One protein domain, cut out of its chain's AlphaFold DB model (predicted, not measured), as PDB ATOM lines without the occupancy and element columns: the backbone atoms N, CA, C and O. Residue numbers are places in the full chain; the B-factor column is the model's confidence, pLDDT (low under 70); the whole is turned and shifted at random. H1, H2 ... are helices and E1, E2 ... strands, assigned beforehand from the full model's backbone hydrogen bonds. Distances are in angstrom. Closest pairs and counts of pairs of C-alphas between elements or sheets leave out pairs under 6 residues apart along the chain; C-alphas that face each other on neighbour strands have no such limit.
ATOM      1  N   TRP A   2      52.026  -8.385  28.967       31.81
ATOM      2  CA  TRP A   2      51.098  -9.512  28.940       31.81
ATOM      3  C   TRP A   2      51.912 -10.799  28.821       31.81
ATOM      4  O   TRP A   2      52.464 -11.083  27.759       31.81
ATOM      5  N   THR A   3      52.040 -11.563  29.900       26.62
ATOM      6  CA  THR A   3      52.558 -12.931  29.822       26.62
ATOM      7  C   THR A   3      51.404 -13.861  29.476       26.62
ATOM      8  O   THR A   3      50.790 -14.462  30.348       26.62
ATOM      9  N   ALA A   4      51.097 -13.975  28.184       32.38
ATOM     10  CA  ALA A   4      50.400 -15.148  27.681       32.38
ATOM     11  C   ALA A   4      51.443 -16.267  27.558       32.38
ATOM     12  O   ALA A   4      52.254 -16.276  26.630       32.38
ATOM     13  N   THR A   5      51.475 -17.189  28.519       35.69
ATOM     14  CA  THR A   5      52.276 -18.409  28.383       35.69
ATOM     15  C   THR A   5      51.597 -19.298  27.348       35.69
ATOM     16  O   THR A   5      50.669 -20.038  27.663       35.69
ATOM     17  N   VAL A   6      52.043 -19.211  26.095       40.59
ATOM     18  CA  VAL A   6      51.590 -20.099  25.020       40.59
ATOM     19  C   VAL A   6      52.671 -21.127  24.738       40.59
ATOM     20  O   VAL A   6      53.770 -20.815  24.281       40.59
ATOM     21  N   TYR A   7      52.354 -22.378  25.056       40.56
ATOM     22  CA  TYR A   7      53.221 -23.515  24.792       40.56
ATOM     23  C   TYR A   7      53.131 -23.893  23.314       40.56
ATOM     24  O   TYR A   7      52.090 -24.312  22.815       40.56
ATOM     25  N   ASN A   8      54.258 -23.757  22.623       39.34
ATOM     26  CA  ASN A   8      54.408 -24.099  21.216       39.34
ATOM     27  C   ASN A   8      54.428 -25.638  21.064       39.34
ATOM     28  O   ASN A   8      55.445 -26.282  21.337       39.34
ATOM     29  N   LEU A   9      53.308 -26.256  20.661       42.44
ATOM     30  CA  LEU A   9      53.183 -27.705  20.388       42.44
ATOM     31  C   LEU A   9      53.761 -28.059  19.002       42.44
ATOM     32  O   LEU A   9      53.089 -28.445  18.053       42.44
ATOM     33  N   GLU A  10      55.067 -27.836  18.925       50.47
ATOM     34  CA  GLU A  10      55.747 -27.150  17.835       50.47
ATOM     35  C   GLU A  10      56.414 -27.830  16.657       50.47
ATOM     36  O   GLU A  10      57.211 -27.131  16.047       50.47
ATOM     37  N   GLN A  11      56.225 -29.112  16.330       47.25
ATOM     38  CA  GLN A  11      56.830 -29.613  15.072       47.25
ATOM     39  C   GLN A  11      56.008 -30.630  14.276       47.25
ATOM     40  O   GLN A  11      56.162 -30.688  13.061       47.25
ATOM     41  N   ALA A  12      55.108 -31.400  14.891       47.16
ATOM     42  CA  ALA A  12      54.414 -32.473  14.166       47.16
ATOM     43  C   ALA A  12      53.134 -32.022  13.435       47.16
ATOM     44  O   ALA A  12      52.787 -32.602  12.410       47.16
ATOM     45  N   LEU A  13      52.425 -31.004  13.942       50.97
ATOM     46  CA  LEU A  13      51.110 -30.607  13.411       50.97
ATOM     47  C   LEU A  13      51.169 -29.418  12.442       50.97
ATOM     48  O   LEU A  13      50.381 -29.377  11.500       50.97
ATOM     49  N   LYS A  14      52.132 -28.493  12.582       54.44
ATOM     50  CA  LYS A  14      52.248 -27.334  11.673       54.44
ATOM     51  C   LYS A  14      52.595 -27.695  10.223       54.44
ATOM     52  O   LYS A  14      52.355 -26.890   9.323       54.44
ATOM     53  N   SER A  15      53.119 -28.899   9.968       57.19
ATOM     54  CA  SER A  15      53.366 -29.387   8.603       57.19
ATOM     55  C   SER A  15      52.079 -29.700   7.830       57.19
ATOM     56  O   SER A  15      52.093 -29.644   6.601       57.19
ATOM     57  N   ASP A  16      50.966 -29.972   8.523       71.25
ATOM     58  CA  ASP A  16      49.636 -30.124   7.926       71.25
ATOM     59  C   ASP A  16      48.737 -28.955   8.353       71.25
ATOM     60  O   ASP A  16      48.070 -28.966   9.391       71.25
ATOM     61  N   ARG A  17      48.706 -27.915   7.511       63.09
ATOM     62  CA  ARG A  17      47.941 -26.687   7.780       63.09
ATOM     63  C   ARG A  17      46.439 -26.929   7.956       63.09
ATOM     64  O   ARG A  17      45.788 -26.109   8.601       63.09
ATOM     65  N   TYR A  18      45.871 -27.994   7.387       66.94
ATOM     66  CA  TYR A  18      44.445 -28.293   7.535       66.94
ATOM     67  C   TYR A  18      44.160 -28.962   8.875       66.94
ATOM     68  O   TYR A  18      43.239 -28.534   9.574       66.94
ATOM     69  N   ALA A  19      44.978 -29.944   9.262       73.19
ATOM     70  CA  ALA A  19      44.878 -30.579  10.573       73.19
ATOM     71  C   ALA A  19      45.068 -29.555  11.705       73.19
ATOM     72  O   ALA A  19      44.278 -29.523  12.648       73.19
ATOM     73  N   PHE A  20      46.044 -28.653  11.565       77.25
ATOM     74  CA  PHE A  20      46.314 -27.605  12.550       77.25
ATOM     75  C   PHE A  20      45.164 -26.594  12.688       77.25
ATOM     76  O   PHE A  20      44.744 -26.264  13.795       77.25
ATOM     77  N   ARG A  21      44.577 -26.146  11.567       75.62
ATOM     78  CA  ARG A  21      43.390 -25.271  11.598       75.62
ATOM     79  C   ARG A  21      42.184 -25.953  12.240       75.62
ATOM     80  O   ARG A  21      41.454 -25.311  12.989       75.62
ATOM     81  N   GLY A  22      41.979 -27.239  11.945       81.31
ATOM     82  CA  GLY A  22      40.925 -28.040  12.565       81.31
ATOM     83  C   GLY A  22      41.109 -28.158  14.077       81.31
ATOM     84  O   GLY A  22      40.155 -27.943  14.820       81.31
ATOM     85  N   PHE A  23      42.341 -28.416  14.523       89.12
ATOM     86  CA  PHE A  23      42.698 -28.462  15.939       89.12
ATOM     87  C   PHE A  23      42.415 -27.133  16.647       89.12
ATOM     88  O   PHE A  23      41.684 -27.129  17.631       89.12
ATOM     89  N   ASN A  24      42.899 -26.003  16.116       89.12
ATOM     90  CA  ASN A  24      42.688 -24.700  16.756       89.12
ATOM     91  C   ASN A  24      41.210 -24.325  16.852       89.12
ATOM     92  O   ASN A  24      40.811 -23.690  17.818       89.12
ATOM     93  N   LYS A  25      40.396 -24.696  15.858       90.12
ATOM     94  CA  LYS A  25      38.950 -24.465  15.917       90.12
ATOM     95  C   LYS A  25      38.280 -25.317  17.000       90.12
ATOM     96  O   LYS A  25      37.393 -24.827  17.683       90.12
ATOM     97  N   GLY A  26      38.694 -26.577  17.149       93.88
ATOM     98  CA  GLY A  26      38.212 -27.438  18.231       93.88
ATOM     99  C   GLY A  26      38.602 -26.892  19.604       93.88
ATOM    100  O   GLY A  26      37.741 -26.732  20.458       93.88
ATOM    101  N   LEU A  27      39.873 -26.514  19.771       93.69
ATOM    102  CA  LEU A  27      40.386 -25.944  21.016       93.69
ATOM    103  C   LEU A  27      39.683 -24.634  21.395       93.69
ATOM    104  O   LEU A  27      39.363 -24.435  22.558       93.69
ATOM    105  N   GLU A  28      39.422 -23.758  20.425       94.50
ATOM    106  CA  GLU A  28      38.637 -22.535  20.630       94.50
ATOM    107  C   GLU A  28      37.249 -22.861  21.197       94.50
ATOM    108  O   GLU A  28      36.897 -22.357  22.258       94.50
ATOM    109  N   THR A  29      36.515 -23.788  20.572       95.69
ATOM    110  CA  THR A  29      35.199 -24.231  21.068       95.69
ATOM    111  C   THR A  29      35.273 -24.855  22.465       95.69
ATOM    112  O   THR A  29      34.418 -24.578  23.307       95.69
ATOM    113  N   ASP A  30      36.285 -25.683  22.733       95.50
ATOM    114  CA  ASP A  30      36.462 -26.320  24.041       95.50
ATOM    115  C   ASP A  30      36.750 -25.280  25.137       95.50
ATOM    116  O   ASP A  30      36.191 -25.366  26.231       95.50
ATOM    117  N   LEU A  31      37.584 -24.274  24.846       94.38
ATOM    118  CA  LEU A  31      37.910 -23.193  25.780       94.38
ATOM    119  C   LEU A  31      36.729 -22.245  26.017       94.38
ATOM    120  O   LEU A  31      36.514 -21.826  27.154       94.38
ATOM    121  N   GLU A  32      35.942 -21.936  24.985       94.75
ATOM    122  CA  GLU A  32      34.708 -21.145  25.111       94.75
ATOM    123  C   GLU A  32      33.657 -21.844  25.986       94.75
ATOM    124  O   GLU A  32      32.919 -21.188  26.722       94.75
ATOM    125  N   ALA A  33      33.588 -23.177  25.922       96.19
ATOM    126  CA  ALA A  33      32.641 -23.979  26.691       96.19
ATOM    127  C   ALA A  33      33.136 -24.344  28.104       96.19
ATOM    128  O   ALA A  33      32.345 -24.822  28.924       96.19
ATOM    129  N   ALA A  34      34.424 -24.161  28.398       95.31
ATOM    130  CA  ALA A  34      35.022 -24.586  29.655       95.31
ATOM    131  C   ALA A  34      34.522 -23.757  30.850       95.31
ATOM    132  O   ALA A  34      34.484 -22.522  30.824       95.31
ATOM    133  N   THR A  35      34.187 -24.451  31.939       95.69
ATOM    134  CA  THR A  35      33.725 -23.850  33.194       95.69
ATOM    135  C   THR A  35      34.624 -24.229  34.365       95.69
ATOM    136  O   THR A  35      35.220 -25.306  34.397       95.69
ATOM    137  N   GLY A  36      34.752 -23.310  35.322       92.75
ATOM    138  CA  GLY A  36      35.520 -23.515  36.546       92.75
ATOM    139  C   GLY A  36      34.743 -24.300  37.606       92.75
ATOM    140  O   GLY A  36      33.601 -24.712  37.403       92.75
ATOM    141  N   LEU A  37      35.339 -24.448  38.795       92.19
ATOM    142  CA  LEU A  37      34.743 -25.170  39.934       92.19
ATOM    143  C   LEU A  37      33.379 -24.611  40.383       92.19
ATOM    144  O   LEU A  37      32.572 -25.326  40.969       92.19
ATOM    145  N   ASN A  38      33.113 -23.338  40.096       91.81
ATOM    146  CA  ASN A  38      31.854 -22.653  40.382       91.81
ATOM    147  C   ASN A  38      30.800 -22.798  39.265       91.81
ATOM    148  O   ASN A  38      29.745 -22.177  39.356       91.81
ATOM    149  N   GLY A  39      31.069 -23.592  38.222       94.69
ATOM    150  CA  GLY A  39      30.165 -23.809  37.087       94.69
ATOM    151  C   GLY A  39      30.105 -22.648  36.095       94.69
ATOM    152  O   GLY A  39      29.325 -22.682  35.146       94.69
ATOM    153  N   GLU A  40      30.934 -21.632  36.289       95.50
ATOM    154  CA  GLU A  40      30.942 -20.428  35.482       95.50
ATOM    155  C   GLU A  40      32.067 -20.452  34.425       95.50
ATOM    156  O   GLU A  40      33.108 -21.062  34.685       95.50
ATOM    157  N   PRO A  41      31.927 -19.763  33.273       96.00
ATOM    158  CA  PRO A  41      32.945 -19.755  32.217       96.00
ATOM    159  C   PRO A  41      34.334 -19.313  32.689       96.00
ATOM    160  O   PRO A  41      34.459 -18.394  33.502       96.00
ATOM    161  N   ILE A  42      35.392 -19.934  32.163       94.12
ATOM    162  CA  ILE A  42      36.775 -19.548  32.503       94.12
ATOM    163  C   ILE A  42      37.325 -18.441  31.596       94.12
ATOM    164  O   ILE A  42      38.094 -17.591  32.048       94.12
ATOM    165  N   ALA A  43      36.898 -18.426  30.333       95.06
ATOM    166  CA  ALA A  43      37.250 -17.397  29.367       95.06
ATOM    167  C   ALA A  43      36.285 -16.211  29.481       95.06
ATOM    168  O   ALA A  43      35.072 -16.392  29.608       95.06
ATOM    169  N   ARG A  44      36.813 -14.990  29.381       94.19
ATOM    170  CA  ARG A  44      36.035 -13.838  28.913       94.19
ATOM    171  C   ARG A  44      35.824 -13.956  27.404       94.19
ATOM    172  O   ARG A  44      34.702 -13.785  26.934       94.19
ATOM    173  N   SER A  45      36.896 -14.265  26.681       95.31
ATOM    174  CA  SER A  45      36.907 -14.431  25.229       95.31
ATOM    175  C   SER A  45      38.142 -15.206  24.777       95.31
ATOM    176  O   SER A  45      39.161 -15.254  25.467       95.31
ATOM    177  N   ILE A  46      38.041 -15.814  23.598       95.75
ATOM    178  CA  ILE A  46      39.166 -16.410  22.881       95.75
ATOM    179  C   ILE A  46      39.384 -15.569  21.634       95.75
ATOM    180  O   ILE A  46      38.437 -15.334  20.889       95.75
ATOM    181  N   HIS A  47      40.609 -15.099  21.421       95.00
ATOM    182  CA  HIS A  47      40.923 -14.249  20.279       95.00
ATOM    183  C   HIS A  47      41.885 -14.918  19.318       95.00
ATOM    184  O   HIS A  47      42.778 -15.685  19.705       95.00
ATOM    185  N   ARG A  48      41.738 -14.547  18.051       92.88
ATOM    186  CA  ARG A  48      42.762 -14.753  17.043       92.88
ATOM    187  C   ARG A  48      43.838 -13.673  17.154       92.88
ATOM    188  O   ARG A  48      43.592 -12.580  17.659       92.88
ATOM    189  N   PRO A  49      45.060 -13.960  16.696       92.25
ATOM    190  CA  PRO A  49      46.190 -13.073  16.954       92.25
ATOM    191  C   PRO A  49      46.080 -11.756  16.203       92.25
ATOM    192  O   PRO A  49      46.425 -10.715  16.745       92.25
ATOM    193  N   ASP A  50      45.542 -11.803  14.991       93.44
ATOM    194  CA  ASP A  50      45.267 -10.661  14.125       93.44
ATOM    195  C   ASP A  50      44.085  -9.797  14.594       93.44
ATOM    196  O   ASP A  50      43.886  -8.703  14.068       93.44
ATOM    197  N   GLU A  51      43.325 -10.245  15.599       94.31
ATOM    198  CA  GLU A  51      42.290  -9.438  16.258       94.31
ATOM    199  C   GLU A  51      42.866  -8.545  17.367       94.31
ATOM    200  O   GLU A  51      42.286  -7.507  17.679       94.31
ATOM    201  N   VAL A  52      43.991  -8.949  17.969       92.19
ATOM    202  CA  VAL A  52      44.579  -8.296  19.156       92.19
ATOM    203  C   VAL A  52      45.893  -7.597  18.825       92.19
ATOM    204  O   VAL A  52      46.157  -6.493  19.299       92.19
ATOM    205  N   TYR A  53      46.734  -8.242  18.025       91.50
ATOM    206  CA  TYR A  53      48.065  -7.770  17.686       91.50
ATOM    207  C   TYR A  53      48.122  -7.282  16.243       91.50
ATOM    208  O   TYR A  53      47.437  -7.770  15.346       91.50
ATOM    209  N   SER A  54      49.013  -6.328  16.010       91.06
ATOM    210  CA  SER A  54      49.361  -5.849  14.679       91.06
ATOM    211  C   SER A  54      50.860  -5.559  14.612       91.06
ATOM    212  O   SER A  54      51.545  -5.539  15.635       91.06
ATOM    213  N   GLY A  55      51.379  -5.362  13.402       92.12
ATOM    214  CA  GLY A  55      52.785  -5.032  13.176       92.12
ATOM    215  C   GLY A  55      53.637  -6.209  12.705       92.12
ATOM    216  O   GLY A  55      53.147  -7.297  12.404       92.12
ATOM    217  N   GLU A  56      54.939  -5.956  12.595       93.38
ATOM    218  CA  GLU A  56      55.899  -6.850  11.933       93.38
ATOM    219  C   GLU A  56      56.116  -8.192  12.648       93.38
ATOM    220  O   GLU A  56      56.573  -9.140  12.021       93.38
ATOM    221  N   TYR A  57      55.757  -8.282  13.931       92.00
ATOM    222  CA  TYR A  57      55.945  -9.476  14.761       92.00
ATOM    223  C   TYR A  57      54.674 -10.317  14.923       92.00
ATOM    224  O   TYR A  57      54.631 -11.196  15.785       92.00
ATOM    225  N   LEU A  58      53.627 -10.059  14.132       91.69
ATOM    226  CA  LEU A  58      52.371 -10.809  14.206       91.69
ATOM    227  C   LEU A  58      52.572 -12.316  13.961       91.69
ATOM    228  O   LEU A  58      51.865 -13.140  14.528       91.69
ATOM    229  N   ASP A  59      53.569 -12.692  13.164       91.75
ATOM    230  CA  ASP A  59      53.946 -14.086  12.905       91.75
ATOM    231  C   ASP A  59      54.529 -14.811  14.132       91.75
ATOM    232  O   ASP A  59      54.575 -16.041  14.160       91.75
ATOM    233  N   ARG A  60      54.960 -14.056  15.149       91.31
ATOM    234  CA  ARG A  60      55.453 -14.563  16.436       91.31
ATOM    235  C   ARG A  60      54.372 -14.607  17.510       91.31
ATOM    236  O   ARG A  60      54.652 -15.072  18.617       91.31
ATOM    237  N   ALA A  61      53.184 -14.086  17.218       90.88
ATOM    238  CA  ALA A  61      52.065 -14.136  18.136       90.88
ATOM    239  C   ALA A  61      51.635 -15.599  18.377       90.88
ATOM    240  O   ALA A  61      51.868 -16.466  17.527       90.88
ATOM    241  N   PRO A  62      51.028 -15.902  19.535       89.88
ATOM    242  CA  PRO A  62      50.456 -17.225  19.781       89.88
ATOM    243  C   PRO A  62      49.341 -17.546  18.785       89.88
ATOM    244  O   PRO A  62      48.780 -16.630  18.214       89.88
ATOM    245  N   ASP A  63      48.957 -18.810  18.603       90.69
ATOM    246  CA  ASP A  63      47.882 -19.172  17.657       90.69
ATOM    247  C   ASP A  63      46.461 -18.815  18.140       90.69
ATOM    248  O   ASP A  63      45.536 -18.677  17.328       90.69
ATOM    249  N   LEU A  64      46.291 -18.698  19.459       93.44
ATOM    250  CA  LEU A  64      45.084 -18.265  20.158       93.44
ATOM    251  C   LEU A  64      45.492 -17.454  21.392       93.44
ATOM    252  O   LEU A  64      46.475 -17.786  22.057       93.44
ATOM    253  N   ILE A  65      44.713 -16.427  21.717       93.12
ATOM    254  CA  ILE A  65      44.849 -15.659  22.952       93.12
ATOM    255  C   ILE A  65      43.665 -16.016  23.844       93.12
ATOM    256  O   ILE A  65      42.512 -15.798  23.477       93.12
ATOM    257  N   PHE A  66      43.966 -16.564  25.015       93.25
ATOM    258  CA  PHE A  66      42.987 -16.836  26.058       93.25
ATOM    259  C   PHE A  66      42.856 -15.596  26.951       93.25
ATOM    260  O   PHE A  66      43.737 -15.336  27.769       93.25
ATOM    261  N   ASP A  67      41.782 -14.819  26.782       92.69
ATOM    262  CA  ASP A  67      41.456 -13.723  27.697       92.69
ATOM    263  C   ASP A  67      40.650 -14.291  28.864       92.69
ATOM    264  O   ASP A  67      39.460 -14.598  28.748       92.69
ATOM    265  N   GLN A  68      41.325 -14.497  29.990       91.50
ATOM    266  CA  GLN A  68      40.723 -15.058  31.192       91.50
ATOM    267  C   GLN A  68      39.704 -14.093  31.812       91.50
ATOM    268  O   GLN A  68      39.881 -12.872  31.856       91.50
ATOM    269  N   ARG A  69      38.611 -14.638  32.347       91.44
ATOM    270  CA  ARG A  69      37.614 -13.828  33.052       91.44
ATOM    271  C   ARG A  69      38.167 -13.310  34.393       91.44
ATOM    272  O   ARG A  69      38.955 -14.012  35.025       91.44
ATOM    273  N   PRO A  70      37.722 -12.140  34.902       87.81
ATOM    274  CA  PRO A  70      38.086 -11.694  36.245       87.81
ATOM    275  C   PRO A  70      37.859 -12.772  37.313       87.81
ATOM    276  O   PRO A  70      36.803 -13.404  37.354       87.81
ATOM    277  N   GLY A  71      38.861 -12.974  38.173       86.56
ATOM    278  CA  GLY A  71      38.851 -14.002  39.220       86.56
ATOM    279  C   GLY A  71      39.291 -15.399  38.764       86.56
ATOM    280  O   GLY A  71      39.374 -16.299  39.595       86.56
ATOM    281  N   VAL A  72      39.592 -15.586  37.477       89.06
ATOM    282  CA  VAL A  72      40.270 -16.775  36.943       89.06
ATOM    283  C   VAL A  72      41.752 -16.445  36.795       89.06
ATOM    284  O   VAL A  72      42.074 -15.340  36.371       89.06
ATOM    285  N   HIS A  73      42.625 -17.395  37.133       87.56
ATOM    286  CA  HIS A  73      44.075 -17.302  36.952       87.56
ATOM    287  C   HIS A  73      44.581 -18.562  36.249       87.56
ATOM    288  O   HIS A  73      44.201 -19.678  36.616       87.56
ATOM    289  N   THR A  74      45.453 -18.384  35.261       85.88
ATOM    290  CA  THR A  74      46.102 -19.494  34.562       85.88
ATOM    291  C   THR A  74      47.432 -19.807  35.240       85.88
ATOM    292  O   THR A  74      48.359 -19.006  35.186       85.88
ATOM    293  N   GLY A  75      47.534 -20.978  35.872       79.19
ATOM    294  CA  GLY A  75      48.748 -21.376  36.583       79.19
ATOM    295  C   GLY A  75      49.964 -21.529  35.660       79.19
ATOM    296  O   GLY A  75      49.871 -22.075  34.563       79.19
ATOM    297  N   GLU A  76      51.131 -21.091  36.136       71.31
ATOM    298  CA  GLU A  76      52.392 -21.150  35.379       71.31
ATOM    299  C   GLU A  76      52.963 -22.577  35.268       71.31
ATOM    300  O   GLU A  76      53.684 -22.906  34.322       71.31
ATOM    301  N   ALA A  77      52.649 -23.440  36.241       72.88
ATOM    302  CA  ALA A  77      53.208 -24.781  36.360       72.88
ATOM    303  C   ALA A  77      52.361 -25.837  35.634       72.88
ATOM    304  O   ALA A  77      51.183 -26.025  35.933       72.88
ATOM    305  N   MET A  78      52.993 -26.606  34.744       72.25
ATOM    306  CA  MET A  78      52.392 -27.805  34.153       72.25
ATOM    307  C   MET A  78      52.602 -29.048  35.031       72.25
ATOM    308  O   MET A  78      53.558 -29.128  35.800       72.25
ATOM    309  N   GLY A  79      51.739 -30.056  34.862       74.56
ATOM    310  CA  GLY A  79      51.877 -31.364  35.519       74.56
ATOM    311  C   GLY A  79      51.185 -31.484  36.877       74.56
ATOM    312  O   GLY A  79      51.470 -32.420  37.622       74.56
ATOM    313  N   GLN A  80      50.281 -30.557  37.198       77.50
ATOM    314  CA  GLN A  80      49.380 -30.702  38.337       77.50
ATOM    315  C   GLN A  80      48.387 -31.844  38.090       77.50
ATOM    316  O   GLN A  80      47.996 -32.115  36.954       77.50
ATOM    317  N   THR A  81      47.981 -32.518  39.165       82.31
ATOM    318  CA  THR A  81      46.999 -33.613  39.103       82.31
ATOM    319  C   THR A  81      45.597 -33.105  38.762       82.31
ATOM    320  O   THR A  81      44.799 -33.834  38.178       82.31
ATOM    321  N   GLU A  82      45.299 -31.860  39.131       85.50
ATOM    322  CA  GLU A  82      44.002 -31.218  38.941       85.50
ATOM    323  C   GLU A  82      44.117 -30.087  37.916       85.50
ATOM    324  O   GLU A  82      45.055 -29.291  37.962       85.50
ATOM    325  N   SER A  83      43.148 -30.008  37.000       85.06
ATOM    326  CA  SER A  83      43.085 -28.945  35.987       85.06
ATOM    327  C   SER A  83      42.549 -27.621  36.537       85.06
ATOM    328  O   SER A  83      42.816 -26.571  35.963       85.06
ATOM    329  N   PHE A  84      41.786 -27.667  37.634       88.81
ATOM    330  CA  PHE A  84      41.231 -26.497  38.310       88.81
ATOM    331  C   PHE A  84      41.384 -26.660  39.814       88.81
ATOM    332  O   PHE A  84      41.038 -27.706  40.360       88.81
ATOM    333  N   THR A  85      41.842 -25.605  40.479       88.19
ATOM    334  CA  THR A  85      41.988 -25.555  41.933       88.19
ATOM    335  C   THR A  85      41.435 -24.239  42.459       88.19
ATOM    336  O   THR A  85      41.269 -23.271  41.712       88.19
ATOM    337  N   GLU A  86      41.182 -24.172  43.762       86.75
ATOM    338  CA  GLU A  86      41.005 -22.879  44.418       86.75
ATOM    339  C   GLU A  86      42.326 -22.084  44.403       86.75
ATOM    340  O   GLU A  86      43.411 -22.685  44.341       86.75
ATOM    341  N   PRO A  87      42.269 -20.738  44.451       79.62
ATOM    342  CA  PRO A  87      43.463 -19.913  44.568       79.62
ATOM    343  C   PRO A  87      44.281 -20.311  45.800       79.62
ATOM    344  O   PRO A  87      43.748 -20.437  46.903       79.62
ATOM    345  N   SER A  88      45.590 -20.486  45.632       78.25
ATOM    346  CA  SER A  88      46.493 -20.786  46.743       78.25
ATOM    347  C   SER A  88      47.802 -20.011  46.605       78.25
ATOM    348  O   SER A  88      48.315 -19.807  45.508       78.25
ATOM    349  N   GLY A  89      48.340 -19.530  47.729       72.56
ATOM    350  CA  GLY A  89      49.672 -18.919  47.813       72.56
ATOM    351  C   GLY A  89      49.827 -17.492  47.266       72.56
ATOM    352  O   GLY A  89      50.722 -16.792  47.732       72.56
ATOM    353  N   TRP A  90      48.972 -17.037  46.345       70.38
ATOM    354  CA  TRP A  90      49.057 -15.713  45.717       70.38
ATOM    355  C   TRP A  90      47.712 -14.978  45.727       70.38
ATOM    356  O   TRP A  90      46.685 -15.536  45.359       70.38
ATOM    357  N   ASN A  91      47.744 -13.704  46.134       73.06
ATOM    358  CA  ASN A  91      46.574 -12.812  46.202       73.06
ATOM    359  C   ASN A  91      46.609 -11.705  45.130       73.06
ATOM    360  O   ASN A  91      45.877 -10.724  45.238       73.06
ATOM    361  N   ALA A  92      47.506 -11.815  44.149       76.50
ATOM    362  CA  ALA A  92      47.724 -10.811  43.115       76.50
ATOM    363  C   ALA A  92      47.781 -11.475  41.738       76.50
ATOM    364  O   ALA A  92      48.221 -12.615  41.619       76.50
ATOM    365  N   GLU A  93      47.350 -10.733  40.724       75.38
ATOM    366  CA  GLU A  93      47.303 -11.141  39.323       75.38
ATOM    367  C   GLU A  93      47.794  -9.982  38.450       75.38
ATOM    368  O   GLU A  93      47.626  -8.811  38.801       75.38
ATOM    369  N   ASN A  94      48.378 -10.311  37.302       81.69
ATOM    370  CA  ASN A  94      48.667  -9.356  36.248       81.69
ATOM    371  C   ASN A  94      47.378  -9.069  35.474       81.69
ATOM    372  O   ASN A  94      46.908  -9.887  34.685       81.69
ATOM    373  N   VAL A  95      46.810  -7.889  35.697       84.00
ATOM    374  CA  VAL A  95      45.601  -7.422  35.012       84.00
ATOM    375  C   VAL A  95      45.924  -6.226  34.106       84.00
ATOM    376  O   VAL A  95      46.899  -5.518  34.364       84.00
ATOM    377  N   PRO A  96      45.136  -5.993  33.038       83.50
ATOM    378  CA  PRO A  96      45.298  -4.819  32.174       83.50
ATOM    379  C   PRO A  96      45.174  -3.485  32.912       83.50
ATOM    380  O   PRO A  96      45.842  -2.520  32.546       83.50
ATOM    381  N   ASP A  97      44.320  -3.433  33.931       88.75
ATOM    382  CA  ASP A  97      44.050  -2.212  34.677       88.75
ATOM    383  C   ASP A  97      45.146  -1.954  35.718       88.75
ATOM    384  O   ASP A  97      45.414  -2.776  36.595       88.75
TER     385      ASP A  97
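What this domain is: This is residues 2 to 97 of the 159 residues of an uncharacterized protein of Halomicrobium mukohataei (UniProt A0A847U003). Little regular structure: mostly loops round a small antiparallel sheet, E1 and E2, with the last turns of the long helix H1, residues 27 to 33, packed near E1 and its other end sticking out at residues 17 to 19. The printed 96 residues, class mixed, have 30 in named elements, H1, E1, H2, E2 in order. The whole is only just compact, close to loose, with a radius of gyration of the C-alphas of 14.8 A and spans of 40 by 29 by 22 A.

How they stand to each other: E1, residues 43 to 47, and E2, residues 65 to 68, are antiparallel at 167 degrees; N 44 and O 67 are 2.7 A apart, within hydrogen-bond range. H1, residues 17 to 33, comes closest to E1 at the C-alphas of Glu 32 and Ala 43, 6.2 A; it is only just apart from E2, closest 8.1 A. H2, residues 49 to 52, is apart from H1; its closest C-alphas to E2 are Pro 49 and Ile 65, 6.7 A. In H1 every O i to N i+4 pair is within hydrogen-bond range; H2 is too short for one.

Where its parts are: H1 is 24.5 A long, from C-alpha 17 at (47.941, -26.687, 7.780); E1 is 10.3 A, H2 5.5 A and E2 9.2 A, ending at C-alpha 68 (40.723, -15.058, 31.192).

The domain as a whole: The printed part has no cut. H2 to E2 is a long link. Residues 77 to 82 stand free. The pLDDT is under 70 at residues 2 to 15 and 17 to 18.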